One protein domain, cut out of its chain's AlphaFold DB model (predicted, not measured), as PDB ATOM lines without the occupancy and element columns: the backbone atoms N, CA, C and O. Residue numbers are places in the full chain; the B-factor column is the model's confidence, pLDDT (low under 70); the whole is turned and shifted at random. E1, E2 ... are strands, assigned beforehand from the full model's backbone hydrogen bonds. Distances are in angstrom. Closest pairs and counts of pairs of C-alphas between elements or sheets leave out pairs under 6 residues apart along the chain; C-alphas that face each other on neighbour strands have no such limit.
ATOM      1  N   THR A 127      23.096  29.405 -43.421       97.62
ATOM      2  CA  THR A 127      22.877  30.774 -43.909       97.62
ATOM      3  C   THR A 127      21.667  31.436 -43.272       97.62
ATOM      4  O   THR A 127      21.641  32.657 -43.147       97.62
ATOM      5  N   ALA A 128      20.663  30.661 -42.855       98.19
ATOM      6  CA  ALA A 128      19.433  31.216 -42.305       98.19
ATOM      7  C   ALA A 128      18.801  30.323 -41.235       98.19
ATOM      8  O   ALA A 128      18.884  29.095 -41.288       98.19
ATOM      9  N   ILE A 129      18.107  30.965 -40.301       98.19
ATOM     10  CA  ILE A 129      17.199  30.349 -39.336       98.19
ATOM     11  C   ILE A 129      15.810  30.966 -39.502       98.19
ATOM     12  O   ILE A 129      15.659  32.178 -39.632       98.19
ATOM     13  N   SER A 130      14.779  30.131 -39.476       96.19
ATOM     14  CA  SER A 130      13.388  30.576 -39.482       96.19
ATOM     15  C   SER A 130      12.569  29.761 -38.495       96.19
ATOM     16  O   SER A 130      12.946  28.649 -38.115       96.19
ATOM     17  N   ARG A 131      11.409  30.281 -38.092       94.25
ATOM     18  CA  ARG A 131      10.425  29.443 -37.405       94.25
ATOM     19  C   ARG A 131       9.930  28.368 -38.364       94.25
ATOM     20  O   ARG A 131       9.786  28.622 -39.559       94.25
ATOM     21  N   ALA A 132       9.679  27.185 -37.827       89.56
ATOM     22  CA  ALA A 132       9.077  26.087 -38.576       89.56
ATOM     23  C   ALA A 132       7.567  25.972 -38.311       89.56
ATOM     24  O   ALA A 132       6.923  25.059 -38.820       89.56
ATOM     25  N   ASP A 133       7.004  26.872 -37.498       82.50
ATOM     26  CA  ASP A 133       5.568  26.986 -37.309       82.50
ATOM     27  C   ASP A 133       4.954  28.063 -38.213       82.50
ATOM     28  O   ASP A 133       5.463  29.164 -38.414       82.50
ATOM     29  N   ASN A 134       3.806  27.705 -38.766       64.50
ATOM     30  CA  ASN A 134       2.942  28.523 -39.607       64.50
ATOM     31  C   ASN A 134       1.784  29.143 -38.807       64.50
ATOM     32  O   ASN A 134       0.894  29.771 -39.374       64.50
ATOM     33  N   THR A 135       1.788  29.005 -37.480       59.69
ATOM     34  CA  THR A 135       0.829  29.705 -36.626       59.69
ATOM     35  C   THR A 135       1.173  31.185 -36.575       59.69
ATOM     36  O   THR A 135       2.286  31.562 -36.192       59.69
ATOM     37  N   ALA A 136       0.204  32.020 -36.943       52.72
ATOM     38  CA  ALA A 136       0.261  33.455 -36.721       52.72
ATOM     39  C   ALA A 136       0.585  33.759 -35.247       52.72
ATOM     40  O   ALA A 136       0.257  32.972 -34.352       52.72
ATOM     41  N   ALA A 137       1.214  34.911 -35.006       53.78
ATOM     42  CA  ALA A 137       1.582  35.401 -33.675       53.78
ATOM     43  C   ALA A 137       0.393  35.528 -32.690       53.78
ATOM     44  O   ALA A 137       0.617  35.717 -31.500       53.78
ATOM     45  N   ASP A 138      -0.845  35.342 -33.164       52.62
ATOM     46  CA  ASP A 138      -2.095  35.544 -32.422       52.62
ATOM     47  C   ASP A 138      -2.724  34.259 -31.859       52.62
ATOM     48  O   ASP A 138      -3.892  34.243 -31.471       52.62
ATOM     49  N   SER A 139      -1.989  33.145 -31.803       68.38
ATOM     50  CA  SER A 139      -2.509  31.957 -31.112       68.38
ATOM     51  C   SER A 139      -2.529  32.207 -29.600       68.38
ATOM     52  O   SER A 139      -1.479  32.246 -28.962       68.38
ATOM     53  N   THR A 140      -3.721  32.377 -29.025       82.19
ATOM     54  CA  THR A 140      -3.931  32.432 -27.571       82.19
ATOM     55  C   THR A 140      -3.962  31.035 -26.958       82.19
ATOM     56  O   THR A 140      -4.671  30.164 -27.465       82.19
ATOM     57  N   TYR A 141      -3.266  30.833 -25.838       87.12
ATOM     58  CA  TYR A 141      -3.211  29.549 -25.129       87.12
ATOM     59  C   TYR A 141      -3.904  29.626 -23.771       87.12
ATOM     60  O   TYR A 141      -3.593  30.543 -23.011       87.12
ATOM     61  N   PRO A 142      -4.789  28.671 -23.427       89.75
ATOM     62  CA  PRO A 142      -5.309  28.564 -22.071       89.75
ATOM     63  C   PRO A 142      -4.202  28.142 -21.098       89.75
ATOM     64  O   PRO A 142      -3.225  27.500 -21.487       89.75
ATOM     65  N   LEU A 143      -4.377  28.478 -19.822       88.19
ATOM     66  CA  LEU A 143      -3.520  27.992 -18.746       88.19
ATOM     67  C   LEU A 143      -3.934  26.578 -18.282       88.19
ATOM     68  O   LEU A 143      -5.130  26.306 -18.171       88.19
ATOM     69  N   PRO A 144      -2.978  25.684 -17.952       89.94
ATOM     70  CA  PRO A 144      -1.539  25.806 -18.198       89.94
ATOM     71  C   PRO A 144      -1.216  25.735 -19.697       89.94
ATOM     72  O   PRO A 144      -1.792  24.930 -20.427       89.94
ATOM     73  N   ALA A 145      -0.247  26.533 -20.148       89.69
ATOM     74  CA  ALA A 145       0.149  26.560 -21.553       89.69
ATOM     75  C   ALA A 145       1.426  25.748 -21.777       89.69
ATOM     76  O   ALA A 145       2.419  25.909 -21.067       89.69
ATOM     77  N   ILE A 146       1.416  24.898 -22.803       90.06
ATOM     78  CA  ILE A 146       2.580  24.133 -23.255       90.06
ATOM     79  C   ILE A 146       2.708  24.345 -24.756       90.06
ATOM     80  O   ILE A 146       1.801  24.001 -25.516       90.06
ATOM     81  N   ARG A 147       3.836  24.903 -25.202       90.06
ATOM     82  CA  ARG A 147       4.032  25.232 -26.616       90.06
ATOM     83  C   ARG A 147       5.417  24.849 -27.100       90.06
ATOM     84  O   ARG A 147       6.425  25.207 -26.498       90.06
ATOM     85  N   LYS A 148       5.461  24.149 -28.232       92.19
ATOM     86  CA  LYS A 148       6.699  23.901 -28.970       92.19
ATOM     87  C   LYS A 148       7.139  25.166 -29.701       92.19
ATOM     88  O   LYS A 148       6.309  25.897 -30.239       92.19
ATOM     89  N   LEU A 149       8.448  25.361 -29.746       93.00
ATOM     90  CA  LEU A 149       9.143  26.468 -30.388       93.00
ATOM     91  C   LEU A 149      10.031  25.895 -31.500       93.00
ATOM     92  O   LEU A 149      11.239  25.753 -31.299       93.00
ATOM     93  N   PRO A 150       9.453  25.434 -32.620       95.19
ATOM     94  CA  PRO A 150      10.235  24.774 -33.644       95.19
ATOM     95  C   PRO A 150      10.909  25.813 -34.548       95.19
ATOM     96  O   PRO A 150      10.277  26.758 -35.024       95.19
ATOM     97  N   VAL A 151      12.191  25.610 -34.827       96.62
ATOM     98  CA  VAL A 151      12.939  26.356 -35.845       96.62
ATOM     99  C   VAL A 151      13.535  25.401 -36.863       96.62
ATOM    100  O   VAL A 151      13.793  24.232 -36.562       96.62
ATOM    101  N   THR A 152      13.807  25.926 -38.049       97.69
ATOM    102  CA  THR A 152      14.576  25.250 -39.085       97.69
ATOM    103  C   THR A 152      15.790  26.095 -39.438       97.69
ATOM    104  O   THR A 152      15.681  27.305 -39.631       97.69
ATOM    105  N   VAL A 153      16.949  25.447 -39.523       98.31
ATOM    106  CA  VAL A 153      18.188  26.031 -40.028       98.31
ATOM    107  C   VAL A 153      18.460  25.480 -41.419       98.31
ATOM    108  O   VAL A 153      18.467  24.265 -41.646       98.31
ATOM    109  N   THR A 154      18.691  26.400 -42.347       98.31
ATOM    110  CA  THR A 154      19.048  26.103 -43.730       98.31
ATOM    111  C   THR A 154      20.417  26.673 -44.055       98.31
ATOM    112  O   THR A 154      20.903  27.603 -43.409       98.31
ATOM    113  N   GLY A 155      21.051  26.075 -45.050       97.88
ATOM    114  CA  GLY A 155      22.380  26.420 -45.511       97.88
ATOM    115  C   GLY A 155      22.506  26.198 -47.002       97.88
ATOM    116  O   GLY A 155      21.615  25.625 -47.634       97.88
ATOM    117  N   THR A 156      23.621  26.645 -47.560       96.81
ATOM    118  CA  THR A 156      23.884  26.551 -48.996       96.81
ATOM    119  C   THR A 156      25.040  25.597 -49.255       96.81
ATOM    120  O   THR A 156      26.073  25.658 -48.594       96.81
ATOM    121  N   TYR A 157      24.868  24.707 -50.231       97.38
ATOM    122  CA  TYR A 157      25.916  23.809 -50.709       97.38
ATOM    123  C   TYR A 157      25.836  23.707 -52.231       97.38
ATOM    124  O   TYR A 157      24.801  23.301 -52.762       97.38
ATOM    125  N   HIS A 158      26.897  24.130 -52.925       95.94
ATOM    126  CA  HIS A 158      26.940  24.266 -54.390       95.94
ATOM    127  C   HIS A 158      25.703  24.972 -54.982       95.94
ATOM    128  O   HIS A 158      25.103  24.508 -55.947       95.94
ATOM    129  N   GLY A 159      25.283  26.080 -54.362       93.94
ATOM    130  CA  GLY A 159      24.141  26.886 -54.815       93.94
ATOM    131  C   GLY A 159      22.756  26.321 -54.479       93.94
ATOM    132  O   GLY A 159      21.762  26.999 -54.712       93.94
ATOM    133  N   ALA A 160      22.662  25.122 -53.894       96.62
ATOM    134  CA  ALA A 160      21.398  24.540 -53.454       96.62
ATOM    135  C   ALA A 160      21.156  24.783 -51.958       96.62
ATOM    136  O   ALA A 160      22.028  24.509 -51.127       96.62
ATOM    137  N   THR A 161      19.947  25.229 -51.611       97.19
ATOM    138  CA  THR A 161      19.497  25.323 -50.218       97.19
ATOM    139  C   THR A 161      19.217  23.933 -49.654       97.19
ATOM    140  O   THR A 161      18.533  23.116 -50.273       97.19
ATOM    141  N   ARG A 162      19.741  23.657 -48.462       97.50
ATOM    142  CA  ARG A 162      19.616  22.372 -47.768       97.50
ATOM    143  C   ARG A 162      19.369  22.585 -46.282       97.50
ATOM    144  O   ARG A 162      19.772  23.594 -45.711       97.50
ATOM    145  N   ALA A 163      18.730  21.607 -45.651       96.94
ATOM    146  CA  ALA A 163      18.646  21.537 -44.199       96.94
ATOM    147  C   ALA A 163      20.034  21.288 -43.583       96.94
ATOM    148  O   ALA A 163      20.829  20.528 -44.144       96.94
ATOM    149  N   VAL A 164      20.321  21.906 -42.433       97.62
ATOM    150  CA  VAL A 164      21.643  21.825 -41.789       97.62
ATOM    151  C   VAL A 164      21.535  21.147 -40.430       97.62
ATOM    152  O   VAL A 164      20.906  21.666 -39.509       97.62
ATOM    153  N   ASN A 165      22.156  19.979 -40.311       96.44
ATOM    154  CA  ASN A 165      22.273  19.210 -39.072       96.44
ATOM    155  C   ASN A 165      23.367  19.791 -38.153       96.44
ATOM    156  O   ASN A 165      24.296  20.434 -38.629       96.44
ATOM    157  N   GLY A 166      23.304  19.529 -36.848       94.88
ATOM    158  CA  GLY A 166      24.414  19.829 -35.941       94.88
ATOM    159  C   GLY A 166      24.645  21.319 -35.660       94.88
ATOM    160  O   GLY A 166      25.730  21.696 -35.228       94.88
ATOM    161  N   ILE A 167      23.648  22.178 -35.878       97.00
ATOM    162  CA  ILE A 167      23.715  23.599 -35.525       97.00
ATOM    163  C   ILE A 167      23.142  23.803 -34.132       97.00
ATOM    164  O   ILE A 167      22.021  23.391 -33.838       97.00
ATOM    165  N   ILE A 168      23.912  24.466 -33.274       96.06
ATOM    166  CA  ILE A 168      23.490  24.815 -31.920       96.06
ATOM    167  C   ILE A 168      22.511  25.994 -31.987       96.06
ATOM    168  O   ILE A 168      22.886  27.104 -32.364       96.06
ATOM    169  N   VAL A 169      21.272  25.762 -31.560       97.25
ATOM    170  CA  VAL A 169      20.218  26.769 -31.430       97.25
ATOM    171  C   VAL A 169      20.022  27.116 -29.959       97.25
ATOM    172  O   VAL A 169      19.784  26.246 -29.119       97.25
ATOM    173  N   ARG A 170      20.095  28.407 -29.638       96.19
ATOM    174  CA  ARG A 170      19.939  28.934 -28.278       96.19
ATOM    175  C   ARG A 170      18.582  29.598 -28.129       96.19
ATOM    176  O   ARG A 170      18.315  30.588 -28.805       96.19
ATOM    177  N   TYR A 171      17.770  29.062 -27.229       96.12
ATOM    178  CA  TYR A 171      16.456  29.575 -26.864       96.12
ATOM    179  C   TYR A 171      16.540  30.380 -25.576       96.12
ATOM    180  O   TYR A 171      17.241  29.980 -24.642       96.12
ATOM    181  N   ARG A 172      15.794  31.479 -25.501       95.38
ATOM    182  CA  ARG A 172      15.755  32.342 -24.322       95.38
ATOM    183  C   ARG A 172      14.413  33.057 -24.202       95.38
ATOM    184  O   ARG A 172      13.899  33.564 -25.190       95.38
ATOM    185  N   ILE A 173      13.880  33.131 -22.983       93.44
ATOM    186  CA  ILE A 173      12.792  34.049 -22.632       93.44
ATOM    187  C   ILE A 173      13.389  35.453 -22.545       93.44
ATOM    188  O   ILE A 173      14.242  35.723 -21.697       93.44
ATOM    189  N   ASP A 174      12.955  36.341 -23.431       93.81
ATOM    190  CA  ASP A 174      13.475  37.703 -23.502       93.81
ATOM    191  C   ASP A 174      12.760  38.627 -22.523       93.81
ATOM    192  O   ASP A 174      13.399  39.451 -21.869       93.81
ATOM    193  N   SER A 175      11.435  38.495 -22.426       92.31
ATOM    194  CA  SER A 175      10.603  39.296 -21.529       92.31
ATOM    195  C   SER A 175       9.222  38.674 -21.302       92.31
ATOM    196  O   SER A 175       8.792  37.775 -22.030       92.31
ATOM    197  N   LEU A 176       8.528  39.183 -20.284       92.12
ATOM    198  CA  LEU A 176       7.187  38.778 -19.866       92.12
ATOM    199  C   LEU A 176       6.288  40.014 -19.756       92.12
ATOM    200  O   LEU A 176       6.770  41.111 -19.454       92.12
ATOM    201  N   ARG A 177       4.982  39.846 -19.966       90.50
ATOM    202  CA  ARG A 177       3.969  40.873 -19.685       90.50
ATOM    203  C   ARG A 177       2.807  40.275 -18.889       90.50
ATOM    204  O   ARG A 177       2.188  39.356 -19.413       90.50
ATOM    205  N   PRO A 178       2.488  40.789 -17.688       87.38
ATOM    206  CA  PRO A 178       3.338  41.657 -16.864       87.38
ATOM    207  C   PRO A 178       4.720  41.034 -16.589       87.38
ATOM    208  O   PRO A 178       4.896  39.823 -16.674       87.38
ATOM    209  N   ALA A 179       5.714  41.870 -16.271       82.25
ATOM    210  CA  ALA A 179       7.100  41.429 -16.066       82.25
ATOM    211  C   ALA A 179       7.294  40.553 -14.812       82.25
ATOM    212  O   ALA A 179       8.332  39.910 -14.657       82.25
ATOM    213  N   THR A 180       6.302  40.526 -13.922       75.62
ATOM    214  CA  THR A 180       6.355  39.821 -12.642       75.62
ATOM    215  C   THR A 180       5.611  38.496 -12.730       75.62
ATOM    216  O   THR A 180       4.432  38.451 -13.077       75.62
ATOM    217  N   VAL A 181       6.292  37.415 -12.353       77.62
ATOM    218  CA  VAL A 181       5.689  36.091 -12.171       77.62
ATOM    219  C   VAL A 181       5.151  35.997 -10.743       77.62
ATOM    220  O   VAL A 181       5.863  36.319  -9.792       77.62
ATOM    221  N   ALA A 182       3.891  35.588 -10.583       78.44
ATOM    222  CA  ALA A 182       3.284  35.435  -9.263       78.44
ATOM    223  C   ALA A 182       3.994  34.333  -8.442       78.44
ATOM    224  O   ALA A 182       4.428  33.333  -9.024       78.44
ATOM    225  N   PRO A 183       4.092  34.464  -7.104       76.56
ATOM    226  CA  PRO A 183       4.627  33.403  -6.251       76.56
ATOM    227  C   PRO A 183       3.922  32.064  -6.510       76.56
ATOM    228  O   PRO A 183       2.698  32.011  -6.606       76.56
ATOM    229  N   GLY A 184       4.692  30.982  -6.655       74.19
ATOM    230  CA  GLY A 184       4.159  29.652  -6.979       74.19
ATOM    231  C   GLY A 184       3.862  29.410  -8.467       74.19
ATOM    232  O   GLY A 184       3.380  28.335  -8.816       74.19
ATOM    233  N   SER A 185       4.168  30.368  -9.347       80.75
ATOM    234  CA  SER A 185       4.108  30.192 -10.803       80.75
ATOM    235  C   SER A 185       5.489  29.948 -11.409       80.75
ATOM    236  O   SER A 185       6.500  30.417 -10.890       80.75
ATOM    237  N   ALA A 186       5.529  29.243 -12.538       83.38
ATOM    238  CA  ALA A 186       6.747  28.945 -13.281       83.38
ATOM    239  C   ALA A 186       6.552  29.190 -14.782       83.38
ATOM    240  O   ALA A 186       5.530  28.812 -15.364       83.38
ATOM    241  N   ILE A 187       7.562  29.803 -15.401       86.50
ATOM    242  CA  ILE A 187       7.681  29.953 -16.853       86.50
ATOM    243  C   ILE A 187       9.061  29.458 -17.246       86.50
ATOM    244  O   ILE A 187      10.066  30.065 -16.880       86.50
ATOM    245  N   LEU A 188       9.102  28.337 -17.958       90.56
ATOM    246  CA  LEU A 188      10.334  27.597 -18.212       90.56
ATOM    247  C   LEU A 188      10.419  27.188 -19.674       90.56
ATOM    248  O   LEU A 188       9.414  26.837 -20.290       90.56
ATOM    249  N   ILE A 189      11.635  27.167 -20.204       89.06
ATOM    250  CA  ILE A 189      11.970  26.467 -21.435       89.06
ATOM    251  C   ILE A 189      12.540  25.113 -21.031       89.06
ATOM    252  O   ILE A 189      13.589  25.032 -20.403       89.06
ATOM    253  N   VAL A 190      11.841  24.041 -21.386       86.75
ATOM    254  CA  VAL A 190      12.201  22.679 -20.997       86.75
ATOM    255  C   VAL A 190      12.751  21.885 -22.174       86.75
ATOM    256  O   VAL A 190      12.356  22.069 -23.335       86.75
ATOM    257  N   ASP A 191      13.657  20.972 -21.840       74.06
ATOM    258  CA  ASP A 191      14.086  19.905 -22.733       74.06
ATOM    259  C   ASP A 191      13.044  18.775 -22.733       74.06
ATOM    260  O   ASP A 191      12.438  18.472 -21.700       74.06
ATOM    261  N   GLN A 192      12.819  18.142 -23.884       59.16
ATOM    262  CA  GLN A 192      11.963  16.960 -23.940       59.16
ATOM    263  C   GLN A 192      12.736  15.762 -23.372       59.16
ATOM    264  O   GLN A 192      13.441  15.075 -24.101       59.16
ATOM    265  N   GLY A 193      12.585  15.511 -22.067       54.25
ATOM    266  CA  GLY A 193      13.090  14.301 -21.402       54.25
ATOM    267  C   GLY A 193      14.341  14.471 -20.532       54.25
ATOM    268  O   GLY A 193      14.851  13.474 -20.030       54.25
ATOM    269  N   GLY A 194      14.831  15.698 -20.327       54.47
ATOM    270  CA  GLY A 194      15.935  15.989 -19.403       54.47
ATOM    271  C   GLY A 194      15.466  16.353 -17.983       54.47
ATOM    272  O   GLY A 194      14.308  16.746 -17.806       54.47
ATOM    273  N   PRO A 195      16.345  16.267 -16.963       52.22
ATOM    274  CA  PRO A 195      16.043  16.776 -15.627       52.22
ATOM    275  C   PRO A 195      15.704  18.269 -15.707       52.22
ATOM    276  O   PRO A 195      16.486  19.079 -16.210       52.22
ATOM    277  N   GLN A 196      14.505  18.628 -15.250       58.34
ATOM    278  CA  GLN A 196      14.011  19.997 -15.324       58.34
ATOM    279  C   GLN A 196      14.737  20.871 -14.306       58.34
ATOM    280  O   GLN A 196      14.705  20.602 -13.104       58.34
ATOM    281  N   ARG A 197      15.373  21.943 -14.784       61.00
ATOM    282  CA  ARG A 197      15.901  22.982 -13.903       61.00
ATOM    283  C   ARG A 197      14.757  23.955 -13.559       61.00
ATOM    284  O   ARG A 197      14.139  24.464 -14.499       61.00
ATOM    285  N   PRO A 198      14.466  24.228 -12.273       53.72
ATOM    286  CA  PRO A 198      13.321  25.051 -11.854       53.72
ATOM    287  C   PRO A 198      13.338  26.511 -12.341       53.72
ATOM    288  O   PRO A 198      12.363  27.225 -12.144       53.72
ATOM    289  N   ASP A 199      14.433  26.961 -12.957       59.16
ATOM    290  CA  ASP A 199      14.726  28.339 -13.362       59.16
ATOM    291  C   ASP A 199      15.213  28.453 -14.824       59.16
ATOM    292  O   ASP A 199      15.835  29.446 -15.213       59.16
ATOM    293  N   SER A 200      14.959  27.439 -15.661       75.88
ATOM    294  CA  SER A 200      15.445  27.405 -17.045       75.88
ATOM    295  C   SER A 200      14.708  28.413 -17.940       75.88
ATOM    296  O   SER A 200      13.786  28.081 -18.675       75.88
ATOM    297  N   THR A 201      15.137  29.675 -17.909       86.50
ATOM    298  CA  THR A 201      14.704  30.734 -18.846       86.50
ATOM    299  C   THR A 201      15.470  30.698 -20.169       86.50
ATOM    300  O   THR A 201      15.159  31.436 -21.101       86.50
ATOM    301  N   SER A 202      16.464  29.818 -20.270       90.88
ATOM    302  CA  SER A 202      17.231  29.563 -21.480       90.88
ATOM    303  C   SER A 202      17.479  28.074 -21.649       90.88
ATOM    304  O   SER A 202      17.761  27.385 -20.667       90.88
ATOM    305  N   ALA A 203      17.465  27.613 -22.893       91.94
ATOM    306  CA  ALA A 203      17.797  26.245 -23.252       91.94
ATOM    307  C   ALA A 203      18.578  26.214 -24.565       91.94
ATOM    308  O   ALA A 203      18.574  27.163 -25.348       91.94
ATOM    309  N   VAL A 204      19.247  25.099 -24.820       93.06
ATOM    310  CA  VAL A 204      19.968  24.856 -26.068       93.06
ATOM    311  C   VAL A 204      19.421  23.587 -26.690       93.06
ATOM    312  O   VAL A 204      19.151  22.635 -25.961       93.06
ATOM    313  N   ASP A 205      19.259  23.583 -28.008       94.19
ATOM    314  CA  ASP A 205      19.029  22.385 -28.812       94.19
ATOM    315  C   ASP A 205      20.021  22.340 -29.969       94.19
ATOM    316  O   ASP A 205      20.601  23.362 -30.335       94.19
ATOM    317  N   THR A 206      20.187  21.168 -30.565       95.12
ATOM    318  CA  THR A 206      21.012  20.990 -31.757       95.12
ATOM    319  C   THR A 206      20.120  20.530 -32.898       95.12
ATOM    320  O   THR A 206      19.300  19.628 -32.715       95.12
ATOM    321  N   THR A 207      20.253  21.145 -34.073       96.94
ATOM    322  CA  THR A 207      19.448  20.745 -35.230       96.94
ATOM    323  C   THR A 207      19.703  19.287 -35.594       96.94
ATOM    324  O   THR A 207      20.830  18.805 -35.491       96.94
ATOM    325  N   LYS A 208      18.647  18.584 -36.010       94.19
ATOM    326  CA  LYS A 208      18.704  17.182 -36.462       94.19
ATOM    327  C   LYS A 208      18.891  17.109 -37.982       94.19
ATOM    328  O   LYS A 208      19.006  18.133 -38.650       94.19
ATOM    329  N   THR A 209      18.853  15.905 -38.562       91.75
ATOM    330  CA  THR A 209      19.012  15.667 -40.013       91.75
ATOM    331  C   THR A 209      18.089  16.520 -40.891       91.75
ATOM    332  O   THR A 209      18.499  16.945 -41.965       91.75
ATOM    333  N   ALA A 210      16.870  16.827 -40.435       93.81
ATOM    334  CA  ALA A 210      15.930  17.689 -41.158       93.81
ATOM    335  C   ALA A 210      16.158  19.197 -40.916       93.81
ATOM    336  O   ALA A 210      15.312  20.017 -41.264       93.81
ATOM    337  N   GLY A 211      17.280  19.583 -40.300       96.12
ATOM    338  CA  GLY A 211      17.619  20.973 -39.989       96.12
ATOM    339  C   GLY A 211      16.762  21.582 -38.887       96.12
ATOM    340  O   GLY A 211      16.813  22.785 -38.658       96.12
ATOM    341  N   ASN A 212      15.956  20.776 -38.203       96.25
ATOM    342  CA  ASN A 212      15.017  21.236 -37.198       96.25
ATOM    343  C   ASN A 212      15.599  21.143 -35.788       96.25
ATOM    344  O   ASN A 212      16.211  20.141 -35.417       96.25
ATOM    345  N   ALA A 213      15.324  22.167 -34.993       95.81
ATOM    346  CA  ALA A 213      15.523  22.188 -33.553       95.81
ATOM    347  C   ALA A 213      14.205  22.614 -32.897       95.81
ATOM    348  O   ALA A 213      13.427  23.366 -33.484       95.81
ATOM    349  N   THR A 214      13.927  22.135 -31.691       94.94
ATOM    350  CA  THR A 214      12.734  22.532 -30.948       94.94
ATOM    351  C   THR A 214      12.979  22.491 -29.451       94.94
ATOM    352  O   THR A 214      13.537  21.543 -28.892       94.94
ATOM    353  N   ARG A 215      12.447  23.496 -28.766       93.44
ATOM    354  CA  ARG A 215      12.243  23.453 -27.317       93.44
ATOM    355  C   ARG A 215      10.781  23.672 -26.982       93.44
ATOM    356  O   ARG A 215       9.990  23.999 -27.863       93.44
ATOM    357  N   THR A 216      10.412  23.400 -25.738       92.12
ATOM    358  CA  THR A 216       9.041  23.596 -25.265       92.12
ATOM    359  C   THR A 216       9.051  24.670 -24.198       92.12
ATOM    360  O   THR A 216       9.831  24.577 -23.260       92.12
ATOM    361  N   VAL A 217       8.197  25.677 -24.330       91.81
ATOM    362  CA  VAL A 217       7.899  26.592 -23.230       91.81
ATOM    363  C   VAL A 217       6.694  26.070 -22.459       91.81
ATOM    364  O   VAL A 217       5.714  25.610 -23.052       91.81
ATOM    365  N   VAL A 218       6.791  26.125 -21.136       91.31
ATOM    366  CA  VAL A 218       5.737  25.749 -20.197       91.31
ATOM    367  C   VAL A 218       5.401  26.964 -19.348       91.31
ATOM    368  O   VAL A 218       6.296  27.592 -18.786       91.31
ATOM    369  N   VAL A 219       4.110  27.272 -19.249       90.25
ATOM    370  CA  VAL A 219       3.544  28.301 -18.374       90.25
ATOM    371  C   VAL A 219       2.596  27.611 -17.398       90.25
ATOM    372  O   VAL A 219       1.615  26.988 -17.809       90.25
ATOM    373  N   SER A 220       2.893  27.697 -16.103       89.81
ATOM    374  CA  SER A 220       2.098  27.063 -15.044       89.81
ATOM    375  C   SER A 220       0.676  27.625 -14.952       89.81
ATOM    376  O   SER A 220       0.474  28.815 -15.183       89.81
ATOM    377  N   ALA A 221      -0.278  26.812 -14.488       86.00
ATOM    378  CA  ALA A 221      -1.695  27.179 -14.400       86.00
ATOM    379  C   ALA A 221      -1.996  28.437 -13.553       86.00
ATOM    380  O   ALA A 221      -2.949  29.146 -13.845       86.00
ATOM    381  N   GLY A 222      -1.182  28.730 -12.531       81.06
ATOM    382  CA  GLY A 222      -1.342  29.909 -11.665       81.06
ATOM    383  C   GLY A 222      -0.688  31.196 -12.184       81.06
ATOM    384  O   GLY A 222      -0.686  32.198 -11.471       81.06
ATOM    385  N   SER A 223      -0.102  31.175 -13.387       84.81
ATOM    386  CA  SER A 223       0.662  32.309 -13.909       84.81
ATOM    387  C   SER A 223      -0.224  33.531 -14.149       84.81
ATOM    388  O   SER A 223      -1.256  33.448 -14.808       84.81
ATOM    389  N   ALA A 224       0.228  34.691 -13.675       86.00
ATOM    390  CA  ALA A 224      -0.389  35.986 -13.964       86.00
ATOM    391  C   ALA A 224       0.142  36.635 -15.259       86.00
ATOM    392  O   ALA A 224      -0.186  37.786 -15.538       86.00
ATOM    393  N   VAL A 225       0.992  35.932 -16.017       88.44
ATOM    394  CA  VAL A 225       1.580  36.435 -17.264       88.44
ATOM    395  C   VAL A 225       0.603  36.261 -18.421       88.44
ATOM    396  O   VAL A 225       0.141  35.157 -18.690       88.44
ATOM    397  N   ASP A 226       0.365  37.351 -19.138       89.62
ATOM    398  CA  ASP A 226      -0.496  37.434 -20.313       89.62
ATOM    399  C   ASP A 226       0.304  37.256 -21.614       89.62
ATOM    400  O   ASP A 226      -0.240  36.853 -22.640       89.62
ATOM    401  N   THR A 227       1.606  37.566 -21.623       91.62
ATOM    402  CA  THR A 227       2.457  37.377 -22.808       91.62
ATOM    403  C   THR A 227       3.880  36.963 -22.461       91.62
ATOM    404  O   THR A 227       4.513  37.556 -21.588       91.62
ATOM    405  N   VAL A 228       4.411  35.985 -23.196       91.94
ATOM    406  CA  VAL A 228       5.807  35.530 -23.105       91.94
ATOM    407  C   VAL A 228       6.502  35.777 -24.445       91.94
ATOM    408  O   VAL A 228       6.051  35.271 -25.474       91.94
ATOM    409  N   PHE A 229       7.604  36.532 -24.432       93.19
ATOM    410  CA  PHE A 229       8.452  36.778 -25.603       93.19
ATOM    411  C   PHE A 229       9.688  35.889 -25.540       93.19
ATOM    412  O   PHE A 229      10.384  35.861 -24.523       93.19
ATOM    413  N   ILE A 230       9.956  35.158 -26.619       94.38
ATOM    414  CA  ILE A 230      11.013  34.148 -26.663       94.38
ATOM    415  C   ILE A 230      11.790  34.291 -27.965       94.38
ATOM    416  O   ILE A 230      11.196  34.417 -29.036       94.38
ATOM    417  N   SER A 231      13.110  34.199 -27.890       95.88
ATOM    418  CA  SER A 231      13.997  34.169 -29.047       95.88
ATOM    419  C   SER A 231      14.646  32.802 -29.215       95.88
ATOM    420  O   SER A 231      14.923  32.094 -28.246       95.88
ATOM    421  N   ALA A 232      14.923  32.445 -30.469       97.25
ATOM    422  CA  ALA A 232      15.796  31.347 -30.854       97.25
ATOM    423  C   ALA A 232      16.883  31.878 -31.793       97.25
ATOM    424  O   ALA A 232      16.583  32.483 -32.820       97.25
ATOM    425  N   SER A 233      18.150  31.670 -31.447       97.81
ATOM    426  CA  SER A 233      19.291  32.201 -32.201       97.81
ATOM    427  C   SER A 233      20.278  31.110 -32.586       97.81
ATOM    428  O   SER A 233      20.469  30.136 -31.859       97.81
ATOM    429  N   ALA A 234      20.919  31.294 -33.735       97.62
ATOM    430  CA  ALA A 234      21.968  30.427 -34.253       97.62
ATOM    431  C   ALA A 234      23.035  31.279 -34.949       97.62
ATOM    432  O   ALA A 234      22.796  32.442 -35.289       97.62
ATOM    433  N   ARG A 235      24.225  30.706 -35.123       97.38
ATOM    434  CA  ARG A 235      25.393  31.391 -35.685       97.38
ATOM    435  C   ARG A 235      25.995  30.596 -36.837       97.38
ATOM    436  O   ARG A 235      25.856  29.374 -36.880       97.38
ATOM    437  N   HIS A 236      26.663  31.310 -37.729       96.75
ATOM    438  CA  HIS A 236      27.530  30.767 -38.765       96.75
ATOM    439  C   HIS A 236      28.640  29.905 -38.159       96.75
ATOM    440  O   HIS A 236      29.146  30.206 -37.072       96.75
ATOM    441  N   LEU A 237      29.037  28.845 -38.868       95.38
ATOM    442  CA  LEU A 237      30.117  27.960 -38.413       95.38
ATOM    443  C   LEU A 237      31.491  28.603 -38.631       95.38
ATOM    444  O   LEU A 237      32.388  28.433 -37.805       95.38
ATOM    445  N   ARG A 238      31.653  29.360 -39.723       93.56
ATOM    446  CA  ARG A 238      32.949  29.909 -40.140       93.56
ATOM    447  C   ARG A 238      33.423  31.103 -39.311       93.56
ATOM    448  O   ARG A 238      34.608  31.194 -38.998       93.56
ATOM    449  N   ASP A 239      32.529  32.024 -38.974       93.75
ATOM    450  CA  ASP A 239      32.885  33.303 -38.340       93.75
ATOM    451  C   ASP A 239      32.127  33.578 -37.031       93.75
ATOM    452  O   ASP A 239      32.382  34.574 -36.356       93.75
ATOM    453  N   GLY A 240      31.204  32.690 -36.643       94.12
ATOM    454  CA  GLY A 240      30.403  32.848 -35.435       94.12
ATOM    455  C   GLY A 240      29.414  34.016 -35.489       94.12
ATOM    456  O   GLY A 240      28.835  34.358 -34.454       94.12
ATOM    457  N   THR A 241      29.190  34.655 -36.638       96.62
ATOM    458  CA  THR A 241      28.206  35.739 -36.776       96.62
ATOM    459  C   THR A 241      26.769  35.195 -36.737       96.62
ATOM    460  O   THR A 241      26.554  34.006 -36.976       96.62
ATOM    461  N   PRO A 242      25.754  35.994 -36.357       97.62
ATOM    462  CA  PRO A 242      24.361  35.537 -36.364       97.62
ATOM    463  C   PRO A 242      23.881  35.145 -37.769       97.62
ATOM    464  O   PRO A 242      24.155  35.861 -38.727       97.62
ATOM    465  N   LEU A 243      23.115  34.054 -37.880       98.00
ATOM    466  CA  LEU A 243      22.472  33.671 -39.146       98.00
ATOM    467  C   LEU A 243      21.409  34.694 -39.570       98.00
ATOM    468  O   LEU A 243      20.790  35.344 -38.722       98.00
ATOM    469  N   ALA A 244      21.097  34.758 -40.868       98.19
ATOM    470  CA  ALA A 244      19.937  35.514 -41.335       98.19
ATOM    471  C   ALA A 244      18.651  35.004 -40.654       98.19
ATOM    472  O   ALA A 244      18.440  33.798 -40.529       98.19
ATOM    473  N   GLY A 245      17.803  35.920 -40.180       96.31
ATOM    474  CA  GLY A 245      16.605  35.581 -39.401       96.31
ATOM    475  C   GLY A 245      16.861  35.273 -37.919       96.31
ATOM    476  O   GLY A 245      15.912  34.988 -37.196       96.31
ATOM    477  N   SER A 246      18.109  35.352 -37.438       96.75
ATOM    478  CA  SER A 246      18.439  35.238 -36.015       96.75
ATOM    479  C   SER A 246      18.362  36.610 -35.315       96.75
ATOM    480  O   SER A 246      19.058  37.532 -35.741       96.75
ATOM    481  N   PRO A 247      17.628  36.757 -34.195       96.94
ATOM    482  CA  PRO A 247      16.818  35.727 -33.551       96.94
ATOM    483  C   PRO A 247      15.466  35.505 -34.246       96.94
ATOM    484  O   PRO A 247      14.753  36.455 -34.562       96.94
ATOM    485  N   ALA A 248      15.060  34.242 -34.365       95.31
ATOM    486  CA  ALA A 248      13.687  33.880 -34.684       95.31
ATOM    487  C   ALA A 248      12.817  34.099 -33.436       95.31
ATOM    488  O   ALA A 248      13.125  33.573 -32.365       95.31
ATOM    489  N   GLN A 249      11.750  34.892 -33.561       94.19
ATOM    490  CA  GLN A 249      10.944  35.344 -32.423       94.19
ATOM    491  C   GLN A 249       9.613  34.596 -32.296       94.19
ATOM    492  O   GLN A 249       8.846  34.469 -33.253       94.19
ATOM    493  N   PHE A 250       9.301  34.178 -31.075       92.69
ATOM    494  CA  PHE A 250       8.028  33.585 -30.692       92.69
ATOM    495  C   PHE A 250       7.327  34.484 -29.676       92.69
ATOM    496  O   PHE A 250       7.952  35.033 -28.766       92.69
ATOM    497  N   VAL A 251       6.010  34.592 -29.825       92.31
ATOM    498  CA  VAL A 251       5.131  35.292 -28.890       92.31
ATOM    499  C   VAL A 251       4.053  34.307 -28.467       92.31
ATOM    500  O   VAL A 251       3.361  33.738 -29.310       92.31
ATOM    501  N   LEU A 252       3.942  34.069 -27.164       90.75
ATOM    502  CA  LEU A 252       2.828  33.329 -26.583       90.75
ATOM    503  C   LEU A 252       1.900  34.320 -25.909       90.75
ATOM    504  O   LEU A 252       2.298  34.928 -24.918       90.75
ATOM    505  N   VAL A 253       0.671  34.431 -26.404       91.56
ATOM    506  CA  VAL A 253      -0.398  35.150 -25.711       91.56
ATOM    507  C   VAL A 253      -1.162  34.150 -24.849       91.56
ATOM    508  O   VAL A 253      -1.598  33.106 -25.332       91.56
ATOM    509  N   ILE A 254      -1.300  34.444 -23.566       89.62
ATOM    510  CA  ILE A 254      -1.955  33.586 -22.585       89.62
ATOM    511  C   ILE A 254      -3.371  34.096 -22.352       89.62
ATOM    512  O   ILE A 254      -3.597  35.284 -22.132       89.62
ATOM    513  N   ARG A 255      -4.331  33.175 -22.395       83.75
ATOM    514  CA  ARG A 255      -5.729  33.423 -22.067       83.75
ATOM    515  C   ARG A 255      -6.052  32.761 -20.733       83.75
ATOM    516  O   ARG A 255      -5.707  31.600 -20.516       83.75
TER     517      ARG A 255
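This is residues 127 to 255 of the 256 residues of an uncharacterized protein of Gemmatimonadaceae bacterium (UniProt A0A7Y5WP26). This is a long, narrow sandwich of two strongly twisted sheets, partly face to face, with strands running mostly along its length. The sheet E2, E10, E9, E5, E7 is curled like part of a barrel and covers the branched sheet built on E3 and E8, their borders coming close at E10 beside E1 and at E7 beside E6 and E8; the E3 and E4 hairpin reaches one end of the length. The printed part has 129 residues with no named helix and ten named strands, E1 to E10 in chain order; the class is all strand. The curled sheet, in that order, is mixed, while the neighbour pairs of the branched sheet are antiparallel. The whole is compact, with a radius of gyration of the C-alphas of 15.4 A, and elongated, spanning 53 by 31 by 23 A.

In the curled sheet, E9, residues 227 to 233, is antiparallel to E5, residues 168 to 177, with N 172 and O 231 2.9 A apart. E7, residues 202 to 206, is an edge strand antiparallel to E5, with N 169 and O 205 at 2.8 A. E9 forms a hairpin with E10, residues 248 to 255, with N 250 and O 230 at 2.8 A. The other edge strand, E2, residues 140 to 142, is parallel to E10, with N 255 and O 141 at 2.8 A. In the branched sheet, E3, residues 145 to 157, has E1, residues 127 to 131, on one side, and E4, residues 160 to 163, and E8, residues 212 to 219, on the other side. N and O pairs within hydrogen-bond range include N 152 and O 130 at 2.9 A, N 155 and O 162 at 2.9 A, and N 149 and O 215 at 2.8 A. E6, residues 187 to 190, is antiparallel to E8, with N 190 and O 216 at 2.8 A. Between the sheets, the closest C-alphas of E1 and E10 are Ser 130 and Ala 248, 5.8 A, and of E7 and E8 Thr 206 and Ala 213, 5.9 A. E8 and E9 are near each other; E2 and E7 are apart.

E1 begins at C-alpha 127, (22.877, 30.774, -43.909). E3 is 39.0 A long, E5 28.1 A, E8 23.1 A and E9 20.0 A. E10, 23.2 A, ends at C-alpha 255, (-5.729, 33.423, -22.067).

The C-alphas farthest apart are those of His 158 and Pro 183, 53.8 A. The printed part has no cut. The links E6 to E7 and E9 to E10 are long. Residues 134 to 139 and 192 to 199 have pLDDT under 70.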